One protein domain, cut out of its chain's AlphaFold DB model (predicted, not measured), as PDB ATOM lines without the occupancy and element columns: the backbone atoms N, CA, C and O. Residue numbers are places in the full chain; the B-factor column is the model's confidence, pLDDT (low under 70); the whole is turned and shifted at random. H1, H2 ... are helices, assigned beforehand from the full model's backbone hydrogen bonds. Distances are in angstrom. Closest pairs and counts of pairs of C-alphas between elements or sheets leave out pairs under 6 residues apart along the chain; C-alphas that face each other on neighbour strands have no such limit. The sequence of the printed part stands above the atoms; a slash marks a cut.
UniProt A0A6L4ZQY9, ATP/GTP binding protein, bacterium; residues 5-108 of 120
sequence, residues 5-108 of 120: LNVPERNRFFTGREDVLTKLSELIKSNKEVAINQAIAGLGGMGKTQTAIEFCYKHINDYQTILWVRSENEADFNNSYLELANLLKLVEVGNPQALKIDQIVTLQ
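AT A GLANCE: This is residues 5 to 108 of the 120 residues of the protein "ATP/GTP binding protein" of bacterium (UniProt A0A6L4ZQY9). Little regular structure: helix H3 stands toward one end of the longest axis and helices H1 and H2 toward the other, with long loops between and around them. Residues 88 to 108 swing out beyond H3 and return to the middle; residues 41 to 46 stick out. The printed part has 104 residues, with H1, H2 and H3 in chain order and no named strand; it is all helix, though named elements hold only 38 residues. It is compact, radius of gyration of the C-alphas 14.6 A, spanning 45 by 31 by 23 A.

IN THESE COORDINATES: H3, residues 74 to 87, measures 19.8 A and ends at C-alpha 87 (181.909, 201.313, 118.256). H2 is residues 48 to 58, 15.3 A. H1, residues 18 to 30, 18.1 A, begins at C-alpha 18 (155.309, 203.664, 132.988).

HOW THE PARTS SIT: H3 is apart from H1 and H2. H1, with residues 20 to 21 alone, only just touches H2, with 3 pairs of C-alphas within 8 A; the closest C-alphas, of Leu 21 and Phe 55, are 6.2 A apart. They run the same way at a steep tilt of 67 degrees, only just short of about perpendicular. In H1, H2 and H3 every O i to N i+4 pair is within hydrogen-bond range.

THE WHOLE: The farthest C-alphas, of Gly 16 and Gly 94, are 45.6 A apart. The printed part has no cut; both links are long. Residues 31 to 46 and 90 to 108 have pLDDT under 70.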
ATOM      1  N   LEU A   5     175.772 205.036 120.979       78.56
ATOM      2  CA  LEU A   5     174.491 204.351 121.098       78.56
ATOM      3  C   LEU A   5     174.423 203.225 120.063       78.56
ATOM      4  O   LEU A   5     174.708 203.471 118.894       78.56
ATOM      5  N   ASN A   6     173.979 202.039 120.469       85.38
ATOM      6  CA  ASN A   6     173.613 200.936 119.566       85.38
ATOM      7  C   ASN A   6     172.290 200.262 119.988       85.38
ATOM      8  O   ASN A   6     172.096 199.060 119.834       85.38
ATOM      9  N   VAL A   7     171.374 201.042 120.570       85.44
ATOM     10  CA  VAL A   7     170.063 200.550 121.020       85.44
ATOM     11  C   VAL A   7     169.196 200.177 119.801       85.44
ATOM     12  O   VAL A   7     169.154 200.965 118.853       85.44
ATOM     13  N   PRO A   8     168.487 199.026 119.813       86.69
ATOM     14  CA  PRO A   8     167.540 198.648 118.763       86.69
ATOM     15  C   PRO A   8     166.443 199.692 118.541       86.69
ATOM     16  O   PRO A   8     166.175 200.513 119.415       86.69
ATOM     17  N   GLU A   9     165.759 199.624 117.395       90.25
ATOM     18  CA  GLU A   9     164.718 200.588 117.030       90.25
ATOM     19  C   GLU A   9     163.620 200.712 118.102       90.25
ATOM     20  O   GLU A   9     163.075 199.723 118.602       90.25
ATOM     21  N   ARG A  10     163.272 201.962 118.436       92.50
ATOM     22  CA  ARG A  10     162.185 202.268 119.369       92.50
ATOM     23  C   ARG A  10     160.831 201.891 118.778       92.50
ATOM     24  O   ARG A  10     160.441 202.388 117.723       92.50
ATOM     25  N   ASN A  11     160.030 201.150 119.537       90.25
ATOM     26  CA  ASN A  11     158.616 200.990 119.223       90.25
ATOM     27  C   ASN A  11     157.829 202.283 119.528       90.25
ATOM     28  O   ASN A  11     157.610 202.631 120.685       90.25
ATOM     29  N   ARG A  12     157.338 202.965 118.486       91.38
ATOM     30  CA  ARG A  12     156.539 204.205 118.609       91.38
ATOM     31  C   ARG A  12     155.173 204.017 119.282       91.38
ATOM     32  O   ARG A  12     154.568 205.004 119.682       91.38
ATOM     33  N   PHE A  13     154.693 202.780 119.400       90.94
ATOM     34  CA  PHE A  13     153.402 202.432 120.003       90.94
ATOM     35  C   PHE A  13     153.540 201.842 121.415       90.94
ATOM     36  O   PHE A  13     152.615 201.202 121.918       90.94
ATOM     37  N   PHE A  14     154.699 202.006 122.058       89.00
ATOM     38  CA  PHE A  14     154.921 201.524 123.418       89.00
ATOM     39  C   PHE A  14     153.970 202.202 124.422       89.00
ATOM     40  O   PHE A  14     153.872 203.426 124.461       89.00
ATOM     41  N   THR A  15     153.276 201.413 125.250       88.88
ATOM     42  CA  THR A  15     152.308 201.894 126.255       88.88
ATOM     43  C   THR A  15     152.262 200.969 127.485       88.88
ATOM     44  O   THR A  15     152.743 199.837 127.443       88.88
ATOM     45  N   GLY A  16     151.682 201.438 128.602       83.88
ATOM     46  CA  GLY A  16     151.245 200.577 129.718       83.88
ATOM     47  C   GLY A  16     152.324 200.042 130.675       83.88
ATOM     48  O   GLY A  16     152.055 199.097 131.412       83.88
ATOM     49  N   ARG A  17     153.539 200.608 130.667       86.94
ATOM     50  CA  ARG A  17     154.678 200.175 131.514       86.94
ATOM     51  C   ARG A  17     155.388 201.333 132.225       86.94
ATOM     52  O   ARG A  17     156.562 201.230 132.575       86.94
ATOM     53  N   GLU A  18     154.706 202.462 132.393       89.31
ATOM     54  CA  GLU A  18     155.309 203.664 132.988       89.31
ATOM     55  C   GLU A  18     155.687 203.473 134.461       89.31
ATOM     56  O   GLU A  18     156.683 204.024 134.925       89.31
ATOM     57  N   ASP A  19     154.949 202.633 135.182       88.06
ATOM     58  CA  ASP A  19     155.263 202.196 136.542       88.06
ATOM     59  C   ASP A  19     156.594 201.427 136.599       88.06
ATOM     60  O   ASP A  19     157.461 201.727 137.423       88.06
ATOM     61  N   VAL A  20     156.798 200.485 135.671       84.38
ATOM     62  CA  VAL A  20     158.035 199.700 135.558       84.38
ATOM     63  C   VAL A  20     159.214 200.603 135.202       84.38
ATOM     64  O   VAL A  20     160.280 200.484 135.805       84.38
ATOM     65  N   LEU A  21     159.024 201.529 134.259       86.25
ATOM     66  CA  LEU A  21     160.045 202.501 133.860       86.25
ATOM     67  C   LEU A  21     160.430 203.434 135.015       86.25
ATOM     68  O   LEU A  21     161.617 203.668 135.251       86.25
ATOM     69  N   THR A  22     159.440 203.920 135.767       87.50
ATOM     70  CA  THR A  22     159.654 204.781 136.939       87.50
ATOM     71  C   THR A  22     160.468 204.046 137.999       87.50
ATOM     72  O   THR A  22     161.525 204.529 138.410       87.50
ATOM     73  N   LYS A  23     160.048 202.824 138.349       83.94
ATOM     74  CA  LYS A  23     160.751 201.974 139.316       83.94
ATOM     75  C   LYS A  23     162.180 201.658 138.872       83.94
ATOM     76  O   LYS A  23     163.102 201.686 139.684       83.94
ATOM     77  N   LEU A  24     162.389 201.391 137.582       80.94
ATOM     78  CA  LEU A  24     163.722 201.157 137.028       80.94
ATOM     79  C   LEU A  24     164.614 202.399 137.192       80.94
ATOM     80  O   LEU A  24     165.726 202.279 137.704       80.94
ATOM     81  N   SER A  25     164.109 203.592 136.855       82.00
ATOM     82  CA  SER A  25     164.825 204.866 137.045       82.00
ATOM     83  C   SER A  25     165.190 205.110 138.514       82.00
ATOM     84  O   SER A  25     166.308 205.532 138.807       82.00
ATOM     85  N   GLU A  26     164.279 204.850 139.450       84.00
ATOM     86  CA  GLU A  26     164.524 205.020 140.890       84.00
ATOM     87  C   GLU A  26     165.614 204.082 141.417       84.00
ATOM     88  O   GLU A  26     166.517 204.514 142.137       84.00
ATOM     89  N   LEU A  27     165.575 202.808 141.025       76.19
ATOM     90  CA  LEU A  27     166.578 201.828 141.442       76.19
ATOM     91  C   LEU A  27     167.968 202.181 140.901       76.19
ATOM     92  O   LEU A  27     168.958 202.108 141.625       76.19
ATOM     93  N   ILE A  28     168.033 202.650 139.657       74.44
ATOM     94  CA  ILE A  28     169.273 203.117 139.032       74.44
ATOM     95  C   ILE A  28     169.812 204.378 139.721       74.44
ATOM     96  O   ILE A  28     171.018 204.542 139.877       74.44
ATOM     97  N   LYS A  29     168.939 205.303 140.132       75.38
ATOM     98  CA  LYS A  29     169.354 206.565 140.768       75.38
ATOM     99  C   LYS A  29     169.734 206.406 142.237       75.38
ATOM    100  O   LYS A  29     170.579 207.164 142.715       75.38
ATOM    101  N   SER A  30     169.082 205.491 142.950       71.75
ATOM    102  CA  SER A  30     169.263 205.300 144.394       71.75
ATOM    103  C   SER A  30     170.573 204.594 144.740       71.75
ATOM    104  O   SER A  30     171.099 204.798 145.837       71.75
ATOM    105  N   ASN A  31     171.137 203.828 143.808       62.28
ATOM    106  CA  ASN A  31     172.374 203.107 144.046       62.28
ATOM    107  C   ASN A  31     173.607 203.989 143.758       62.28
ATOM    108  O   ASN A  31     173.711 204.631 142.713       62.28
ATOM    109  N   LYS A  32     174.529 204.069 144.726       57.94
ATOM    110  CA  LYS A  32     175.749 204.903 144.656       57.94
ATOM    111  C   LYS A  32     176.961 204.147 144.103       57.94
ATOM    112  O   LYS A  32     178.042 204.729 144.011       57.94
ATOM    113  N   GLU A  33     176.793 202.870 143.775       57.78
ATOM    114  CA  GLU A  33     177.846 202.039 143.203       57.78
ATOM    115  C   GLU A  33     178.187 202.447 141.762       57.78
ATOM    116  O   GLU A  33     177.374 203.007 141.027       57.78
ATOM    117  N   VAL A  34     179.435 202.179 141.368       54.22
ATOM    118  CA  VAL A  34     179.982 202.512 140.039       54.22
ATOM    119  C   VAL A  34     179.379 201.627 138.936       54.22
ATOM    120  O   VAL A  34     179.378 202.021 137.771       54.22
ATOM    121  N   ALA A  35     178.828 200.466 139.300       53.75
ATOM    122  CA  ALA A  35     178.126 199.546 138.413       53.75
ATOM    123  C   ALA A  35     176.807 199.108 139.064       53.75
ATOM    124  O   ALA A  35     176.785 198.772 140.244       53.75
ATOM    125  N   ILE A  36     175.713 199.125 138.301       60.25
ATOM    126  CA  ILE A  36     174.373 198.744 138.761       60.25
ATOM    127  C   ILE A  36     173.846 197.683 137.798       60.25
ATOM    128  O   ILE A  36     173.725 197.960 136.608       60.25
ATOM    129  N   ASN A  37     173.499 196.503 138.314       61.56
ATOM    130  CA  ASN A  37     172.923 195.414 137.526       61.56
ATOM    131  C   ASN A  37     171.428 195.295 137.834       61.56
ATOM    132  O   ASN A  37     171.062 194.886 138.932       61.56
ATOM    133  N   GLN A  38     170.569 195.625 136.865       64.06
ATOM    134  CA  GLN A  38     169.115 195.509 137.010       64.06
ATOM    135  C   GLN A  38     168.553 194.470 136.041       64.06
ATOM    136  O   GLN A  38     168.743 194.575 134.833       64.06
ATOM    137  N   ALA A  39     167.801 193.507 136.574       64.69
ATOM    138  CA  ALA A  39     167.097 192.506 135.781       64.69
ATOM    139  C   ALA A  39     165.612 192.872 135.632       64.69
ATOM    140  O   ALA A  39     164.910 193.090 136.621       64.69
ATOM    141  N   ILE A  40     165.106 192.886 134.394       65.31
ATOM    142  CA  ILE A  40     163.663 192.918 134.121       65.31
ATOM    143  C   ILE A  40     163.204 191.466 133.964       65.31
ATOM    144  O   ILE A  40     163.438 190.847 132.928       65.31
ATOM    145  N   ALA A  41     162.554 190.914 134.989       55.69
ATOM    146  CA  ALA A  41     162.018 189.552 134.972       55.69
ATOM    147  C   ALA A  41     160.502 189.539 134.715       55.69
ATOM    148  O   ALA A  41     159.782 190.475 135.056       55.69
ATOM    149  N   GLY A  42     160.006 188.466 134.096       58.69
ATOM    150  CA  GLY A  42     158.583 188.282 133.802       58.69
ATOM    151  C   GLY A  42     158.345 187.171 132.784       58.69
ATOM    152  O   GLY A  42     159.265 186.775 132.063       58.69
ATOM    153  N   LEU A  43     157.106 186.690 132.693       51.09
ATOM    154  CA  LEU A  43     156.704 185.635 131.756       51.09
ATOM    155  C   LEU A  43     157.013 186.017 130.290       51.09
ATOM    156  O   LEU A  43     157.187 187.196 129.947       51.09
ATOM    157  N   GLY A  44     157.164 185.013 129.422       56.78
ATOM    158  CA  GLY A  44     157.404 185.208 127.985       56.78
ATOM    159  C   GLY A  44     156.356 186.131 127.346       56.78
ATOM    160  O   GLY A  44     155.218 186.185 127.796       56.78
ATOM    161  N   GLY A  45     156.745 186.920 126.341       62.00
ATOM    162  CA  GLY A  45     155.812 187.795 125.606       62.00
ATOM    163  C   GLY A  45     155.390 189.098 126.306       62.00
ATOM    164  O   GLY A  45     154.787 189.954 125.674       62.00
ATOM    165  N   MET A  46     155.769 189.331 127.565       68.88
ATOM    166  CA  MET A  46     155.378 190.528 128.339       68.88
ATOM    167  C   MET A  46     156.064 191.851 127.919       68.88
ATOM    168  O   MET A  46     155.931 192.857 128.614       68.88
ATOM    169  N   GLY A  47     156.842 191.887 126.833       73.00
ATOM    170  CA  GLY A  47     157.476 193.129 126.362       73.00
ATOM    171  C   GLY A  47     158.666 193.626 127.199       73.00
ATOM    172  O   GLY A  47     158.937 194.823 127.229       73.00
ATOM    173  N   LYS A  48     159.403 192.731 127.872       80.69
ATOM    174  CA  LYS A  48     160.590 193.077 128.686       80.69
ATOM    175  C   LYS A  48     161.666 193.802 127.873       80.69
ATOM    176  O   LYS A  48     162.092 194.888 128.245       80.69
ATOM    177  N   THR A  49     162.020 193.241 126.716       80.56
ATOM    178  CA  THR A  49     162.968 193.840 125.766       80.56
ATOM    179  C   THR A  49     162.502 195.221 125.317       80.56
ATOM    180  O   THR A  49     163.270 196.172 125.346       80.56
ATOM    181  N   GLN A  50     161.214 195.355 124.991       82.94
ATOM    182  CA  GLN A  50     160.622 196.634 124.590       82.94
ATOM    183  C   GLN A  50     160.648 197.663 125.727       82.94
ATOM    184  O   GLN A  50     160.882 198.839 125.483       82.94
ATOM    185  N   THR A  51     160.483 197.220 126.974       84.25
ATOM    186  CA  THR A  51     160.579 198.090 128.156       84.25
ATOM    187  C   THR A  51     162.007 198.601 128.355       84.25
ATOM    188  O   THR A  51     162.197 199.784 128.621       84.25
ATOM    189  N   ALA A  52     163.020 197.746 128.179       84.00
ATOM    190  CA  ALA A  52     164.424 198.153 128.256       84.00
ATOM    191  C   ALA A  52     164.811 199.128 127.127       84.00
ATOM    192  O   ALA A  52     165.488 200.124 127.383       84.00
ATOM    193  N   ILE A  53     164.343 198.877 125.898       87.38
ATOM    194  CA  ILE A  53     164.528 199.790 124.760       87.38
ATOM    195  C   ILE A  53     163.896 201.147 125.079       87.38
ATOM    196  O   ILE A  53     164.569 202.174 124.989       87.38
ATOM    197  N   GLU A  54     162.634 201.163 125.511       89.31
ATOM    198  CA  GLU A  54     161.934 202.403 125.845       89.31
ATOM    199  C   GLU A  54     162.660 203.187 126.944       89.31
ATOM    200  O   GLU A  54     162.842 204.400 126.819       89.31
ATOM    201  N   PHE A  55     163.151 202.502 127.980       87.00
ATOM    202  CA  PHE A  55     163.956 203.125 129.028       87.00
ATOM    203  C   PHE A  55     165.196 203.829 128.457       87.00
ATOM    204  O   PHE A  55     165.451 204.991 128.777       87.00
ATOM    205  N   CYS A  56     165.939 203.167 127.566       87.25
ATOM    206  CA  CYS A  56     167.118 203.755 126.930       87.25
ATOM    207  C   CYS A  56     166.774 205.035 126.156       87.25
ATOM    208  O   CYS A  56     167.490 206.028 126.273       87.25
ATOM    209  N   TYR A  57     165.667 205.036 125.405       89.75
ATOM    210  CA  TYR A  57     165.225 206.215 124.657       89.75
ATOM    211  C   TYR A  57     164.723 207.345 125.559       89.75
ATOM    212  O   TYR A  57     165.008 208.507 125.276       89.75
ATOM    213  N   LYS A  58     164.025 207.044 126.663       89.19
ATOM    214  CA  LYS A  58     163.587 208.070 127.627       89.19
ATOM    215  C   LYS A  58     164.757 208.742 128.343       89.19
ATOM    216  O   LYS A  58     164.684 209.929 128.643       89.19
ATOM    217  N   HIS A  59     165.843 208.005 128.556       84.06
ATOM    218  CA  HIS A  59     167.045 208.487 129.235       84.06
ATOM    219  C   HIS A  59     168.219 208.748 128.279       84.06
ATOM    220  O   HIS A  59     169.373 208.882 128.697       84.06
ATOM    221  N   ILE A  60     167.935 208.896 126.982       82.75
ATOM    222  CA  ILE A  60     168.933 209.162 125.942       82.75
ATOM    223  C   ILE A  60     169.553 210.558 126.044       82.75
ATOM    224  O   ILE A  60     170.263 210.959 125.145       82.75
ATOM    225  N   ASN A  61     169.299 211.344 127.079       83.44
ATOM    226  CA  ASN A  61     170.055 212.573 127.339       83.44
ATOM    227  C   ASN A  61     170.823 212.504 128.663       83.44
ATOM    228  O   ASN A  61     171.735 213.295 128.882       83.44
ATOM    229  N   ASP A  62     170.537 211.496 129.488       80.25
ATOM    230  CA  ASP A  62     171.076 211.371 130.844       80.25
ATOM    231  C   ASP A  62     172.432 210.652 130.865       80.25
ATOM    232  O   ASP A  62     173.240 210.840 131.774       80.25
ATOM    233  N   TYR A  63     172.701 209.841 129.842       76.75
ATOM    234  CA  TYR A  63     173.943 209.077 129.694       76.75
ATOM    235  C   TYR A  63     174.792 209.625 128.549       76.75
ATOM    236  O   TYR A  63     174.257 210.206 127.619       76.75
ATOM    237  N   GLN A  64     176.111 209.452 128.570       77.00
ATOM    238  CA  GLN A  64     176.945 209.645 127.364       77.00
ATOM    239  C   GLN A  64     177.037 208.343 126.551       77.00
ATOM    240  O   GLN A  64     177.005 208.352 125.320       77.00
ATOM    241  N   THR A  65     177.140 207.267 127.332       75.50
ATOM    242  CA  THR A  65     177.216 205.838 127.046       75.50
ATOM    243  C   THR A  65     175.896 205.047 127.038       75.50
ATOM    244  O   THR A  65     175.374 204.898 128.141       75.50
ATOM    245  N   ILE A  66     175.333 204.514 125.943       82.12
ATOM    246  CA  ILE A  66     174.331 203.422 126.065       82.12
ATOM    247  C   ILE A  66     174.723 202.267 125.147       82.12
ATOM    248  O   ILE A  66     174.710 202.421 123.928       82.12
ATOM    249  N   LEU A  67     175.060 201.124 125.750       82.38
ATOM    250  CA  LEU A  67     175.483 199.921 125.039       82.38
ATOM    251  C   LEU A  67     174.428 198.828 125.184       82.38
ATOM    252  O   LEU A  67     174.103 198.407 126.294       82.38
ATOM    253  N   TRP A  68     173.908 198.376 124.054       83.38
ATOM    254  CA  TRP A  68     173.026 197.233 123.942       83.38
ATOM    255  C   TRP A  68     173.829 196.011 123.510       83.38
ATOM    256  O   TRP A  68     174.618 196.072 122.569       83.38
ATOM    257  N   VAL A  69     173.616 194.895 124.193       81.50
ATOM    258  CA  VAL A  69     174.222 193.603 123.867       81.50
ATOM    259  C   VAL A  69     173.083 192.610 123.681       81.50
ATOM    260  O   VAL A  69     172.029 192.726 124.307       81.50
ATOM    261  N   ARG A  70     173.261 191.660 122.778       75.25
ATOM    262  CA  ARG A  70     172.359 190.526 122.598       75.25
ATOM    263  C   ARG A  70     173.004 189.314 123.252       75.25
ATOM    264  O   ARG A  70     174.194 189.093 123.072       75.25
ATOM    265  N   SER A  71     172.262 188.586 124.077       74.50
ATOM    266  CA  SER A  71     172.793 187.462 124.865       74.50
ATOM    267  C   SER A  71     171.870 186.245 124.825       74.50
ATOM    268  O   SER A  71     171.826 185.463 125.772       74.50
ATOM    269  N   GLU A  72     171.079 186.108 123.762       73.75
ATOM    270  CA  GLU A  72     170.171 184.980 123.559       73.75
ATOM    271  C   GLU A  72     170.934 183.662 123.350       73.75
ATOM    272  O   GLU A  72     170.447 182.600 123.734       73.75
ATOM    273  N   ASN A  73     172.132 183.731 122.765       73.44
ATOM    274  CA  ASN A  73     173.092 182.636 122.651       73.44
ATOM    275  C   ASN A  73     174.530 183.188 122.555       73.44
ATOM    276  O   ASN A  73     174.745 184.395 122.433       73.44
ATOM    277  N   GLU A  74     175.519 182.294 122.606       72.19
ATOM    278  CA  GLU A  74     176.945 182.647 122.575       72.19
ATOM    279  C   GLU A  74     177.356 183.382 121.288       72.19
ATOM    280  O   GLU A  74     178.144 184.326 121.334       72.19
ATOM    281  N   ALA A  75     176.794 182.998 120.137       73.69
ATOM    282  CA  ALA A  75     177.097 183.653 118.868       73.69
ATOM    283  C   ALA A  75     176.572 185.099 118.839       73.69
ATOM    284  O   ALA A  75     177.299 186.005 118.431       73.69
ATOM    285  N   ASP A  76     175.349 185.331 119.323       71.75
ATOM    286  CA  ASP A  76     174.760 186.670 119.441       71.75
ATOM    287  C   ASP A  76     175.570 187.570 120.391       71.75
ATOM    288  O   ASP A  76     175.800 188.747 120.089       71.75
ATOM    289  N   PHE A  77     176.067 187.004 121.495       74.69
ATOM    290  CA  PHE A  77     176.940 187.710 122.432       74.69
ATOM    291  C   PHE A  77     178.276 188.096 121.795       74.69
ATOM    292  O   PHE A  77     178.660 189.266 121.839       74.69
ATOM    293  N   ASN A  78     178.960 187.146 121.153       73.88
ATOM    294  CA  ASN A  78     180.249 187.393 120.507       73.88
ATOM    295  C   ASN A  78     180.134 188.435 119.387       73.88
ATOM    296  O   ASN A  78     180.967 189.338 119.290       73.88
ATOM    297  N   ASN A  79     179.072 188.368 118.582       78.00
ATOM    298  CA  ASN A  79     178.806 189.364 117.544       78.00
ATOM    299  C   ASN A  79     178.570 190.759 118.142       78.00
ATOM    300  O   ASN A  79     179.178 191.728 117.688       78.00
ATOM    301  N   SER A  80     177.754 190.856 119.197       75.19
ATOM    302  CA  SER A  80     177.518 192.124 119.901       75.19
ATOM    303  C   SER A  80     178.806 192.684 120.503       75.19
ATOM    304  O   SER A  80     179.055 193.885 120.448       75.19
ATOM    305  N   TYR A  81     179.655 191.819 121.059       78.81
ATOM    306  CA  TYR A  81     180.937 192.214 121.631       78.81
ATOM    307  C   TYR A  81     181.870 192.821 120.574       78.81
ATOM    308  O   TYR A  81     182.452 193.882 120.802       78.81
ATOM    309  N   LEU A  82     181.970 192.197 119.397       79.25
ATOM    310  CA  LEU A  82     182.758 192.724 118.280       79.25
ATOM    311  C   LEU A  82     182.208 194.062 117.769       79.25
ATOM    312  O   LEU A  82     182.978 194.982 117.486       79.25
ATOM    313  N   GLU A  83     180.886 194.201 117.676       82.62
ATOM    314  CA  GLU A  83     180.238 195.463 117.311       82.62
ATOM    315  C   GLU A  83     180.591 196.578 118.306       82.62
ATOM    316  O   GLU A  83     180.993 197.672 117.903       82.62
ATOM    317  N   LEU A  84     180.534 196.282 119.608       81.12
ATOM    318  CA  LEU A  84     180.893 197.228 120.661       81.12
ATOM    319  C   LEU A  84     182.375 197.599 120.651       81.12
ATOM    320  O   LEU A  84     182.704 198.776 120.805       81.12
ATOM    321  N   ALA A  85     183.271 196.632 120.442       77.75
ATOM    322  CA  ALA A  85     184.704 196.892 120.336       77.75
ATOM    323  C   ALA A  85     185.006 197.876 119.193       77.75
ATOM    324  O   ALA A  85     185.799 198.806 119.364       77.75
ATOM    325  N   ASN A  86     184.312 197.731 118.061       77.75
ATOM    326  CA  ASN A  86     184.403 198.662 116.939       77.75
ATOM    327  C   ASN A  86     183.795 200.035 117.269       77.75
ATOM    328  O   ASN A  86     184.432 201.061 117.017       77.75
ATOM    329  N   LEU A  87     182.602 200.074 117.873       77.62
ATOM    330  CA  LEU A  87     181.909 201.313 118.256       77.62
ATOM    331  C   LEU A  87     182.745 202.164 119.223       77.62
ATOM    332  O   LEU A  87     182.872 203.381 119.058       77.62
ATOM    333  N   LEU A  88     183.350 201.511 120.213       75.69
ATOM    334  CA  LEU A  88     184.174 202.144 121.238       75.69
ATOM    335  C   LEU A  88     185.619 202.389 120.772       75.69
ATOM    336  O   LEU A  88     186.373 203.050 121.483       75.69
ATOM    337  N   LYS A  89     185.999 201.901 119.580       74.75
ATOM    338  CA  LYS A  89     187.378 201.900 119.059       74.75
ATOM    339  C   LYS A  89     188.373 201.229 120.018       74.75
ATOM    340  O   LYS A  89     189.507 201.676 120.146       74.75
ATOM    341  N   LEU A  90     187.936 200.167 120.694       64.69
ATOM    342  CA  LEU A  90     188.712 199.427 121.699       64.69
ATOM    343  C   LEU A  90     189.545 198.288 121.114       64.69
ATOM    344  O   LEU A  90     190.099 197.497 121.871       64.69
ATOM    345  N   VAL A  91     189.645 198.181 119.789       51.12
ATOM    346  CA  VAL A  91     190.533 197.205 119.151       51.12
ATOM    347  C   VAL A  91     191.985 197.682 119.298       51.12
ATOM    348  O   VAL A  91     192.616 198.121 118.343       51.12
ATOM    349  N   GLU A  92     192.517 197.600 120.517       44.53
ATOM    350  CA  GLU A  92     193.909 197.221 120.707       44.53
ATOM    351  C   GLU A  92     193.974 195.694 120.670       44.53
ATOM    352  O   GLU A  92     193.222 194.972 121.327       44.53
ATOM    353  N   VAL A  93     194.851 195.209 119.804       42.44
ATOM    354  CA  VAL A  93     195.094 193.802 119.517       42.44
ATOM    355  C   VAL A  93     195.429 193.051 120.816       42.44
ATOM    356  O   VAL A  93     196.478 193.283 121.403       42.44
ATOM    357  N   GLY A  94     194.583 192.096 121.227       39.31
ATOM    358  CA  GLY A  94     195.091 190.896 121.905       39.31
ATOM    359  C   GLY A  94     194.676 190.566 123.344       39.31
ATOM    360  O   GLY A  94     195.373 189.751 123.943       39.31
ATOM    361  N   ASN A  95     193.576 191.074 123.920       38.53
ATOM    362  CA  ASN A  95     193.100 190.508 125.198       38.53
ATOM    363  C   ASN A  95     191.563 190.500 125.377       38.53
ATOM    364  O   ASN A  95     190.997 191.480 125.856       38.53
ATOM    365  N   PRO A  96     190.874 189.386 125.055       39.94
ATOM    366  CA  PRO A  96     189.419 189.245 125.210       39.94
ATOM    367  C   PRO A  96     188.922 189.110 126.663       39.94
ATOM    368  O   PRO A  96     187.720 188.983 126.885       39.94
ATOM    369  N   GLN A  97     189.803 189.088 127.672       38.16
ATOM    370  CA  GLN A  97     189.423 188.783 129.055       38.16
ATOM    371  C   GLN A  97     189.380 190.022 129.952       38.16
ATOM    372  O   GLN A  97     190.175 190.172 130.872       38.16
ATOM    373  N   ALA A  98     188.401 190.891 129.733       33.78
ATOM    374  CA  ALA A  98     187.879 191.742 130.796       33.78
ATOM    375  C   ALA A  98     186.503 192.246 130.382       33.78
ATOM    376  O   ALA A  98     186.414 193.230 129.660       33.78
ATOM    377  N   LEU A  99     185.454 191.530 130.798       34.53
ATOM    378  CA  LEU A  99     184.150 192.044 131.243       34.53
ATOM    379  C   LEU A  99     183.195 190.845 131.375       34.53
ATOM    380  O   LEU A  99     182.576 190.401 130.413       34.53
ATOM    381  N   LYS A 100     183.088 190.300 132.592       28.14
ATOM    382  CA  LYS A 100     181.973 189.421 132.967       28.14
ATOM    383  C   LYS A 100     180.713 190.286 132.996       28.14
ATOM    384  O   LYS A 100     180.580 191.111 133.896       28.14
ATOM    385  N   ILE A 101     179.822 190.125 132.023       35.19
ATOM    386  CA  ILE A 101     178.507 190.775 132.026       35.19
ATOM    387  C   ILE A 101     177.460 189.692 131.795       35.19
ATOM    388  O   ILE A 101     177.020 189.455 130.675       35.19
ATOM    389  N   ASP A 102     177.074 189.029 132.882       27.06
ATOM    390  CA  ASP A 102     175.790 188.345 132.939       27.06
ATOM    391  C   ASP A 102     174.721 189.401 133.255       27.06
ATOM    392  O   ASP A 102     174.739 190.021 134.316       27.06
ATOM    393  N   GLN A 103     173.786 189.566 132.318       29.91
ATOM    394  CA  GLN A 103     172.589 190.423 132.355       29.91
ATOM    395  C   GLN A 103     172.803 191.910 132.032       29.91
ATOM    396  O   GLN A 103     173.449 192.680 132.737       29.91
ATOM    397  N   ILE A 104     172.206 192.319 130.913       39.75
ATOM    398  CA  ILE A 104     172.449 193.602 130.260       39.75
ATOM    399  C   ILE A 104     171.461 194.648 130.761       39.75
ATOM    400  O   ILE A 104     170.322 194.709 130.310       39.75
ATOM    401  N   VAL A 105     171.955 195.498 131.659       37.41
ATOM    402  CA  VAL A 105     171.739 196.950 131.669       37.41
ATOM    403  C   VAL A 105     173.045 197.548 132.201       37.41
ATOM    404  O   VAL A 105     173.266 197.561 133.405       37.41
ATOM    405  N   THR A 106     173.947 198.011 131.332       39.69
ATOM    406  CA  THR A 106     175.175 198.689 131.784       39.69
ATOM    407  C   THR A 106     174.972 200.199 131.752       39.69
ATOM    408  O   THR A 106     174.842 200.798 130.686       39.69
ATOM    409  N   LEU A 107     174.957 200.822 132.932       39.22
ATOM    410  CA  LEU A 107     174.796 202.264 133.108       39.22
ATOM    411  C   LEU A 107     176.063 202.830 133.737       39.22
ATOM    412  O   LEU A 107     176.355 202.562 134.899       39.22
ATOM    413  N   GLN A 108     176.812 203.631 132.978       33.91
ATOM    414  CA  GLN A 108     177.920 204.412 133.522       33.91
ATOM    415  C   GLN A 108     177.485 205.864 133.736       33.91
ATOM    416  O   GLN A 108     177.154 206.587 132.794       33.91
TER     417      GLN A 108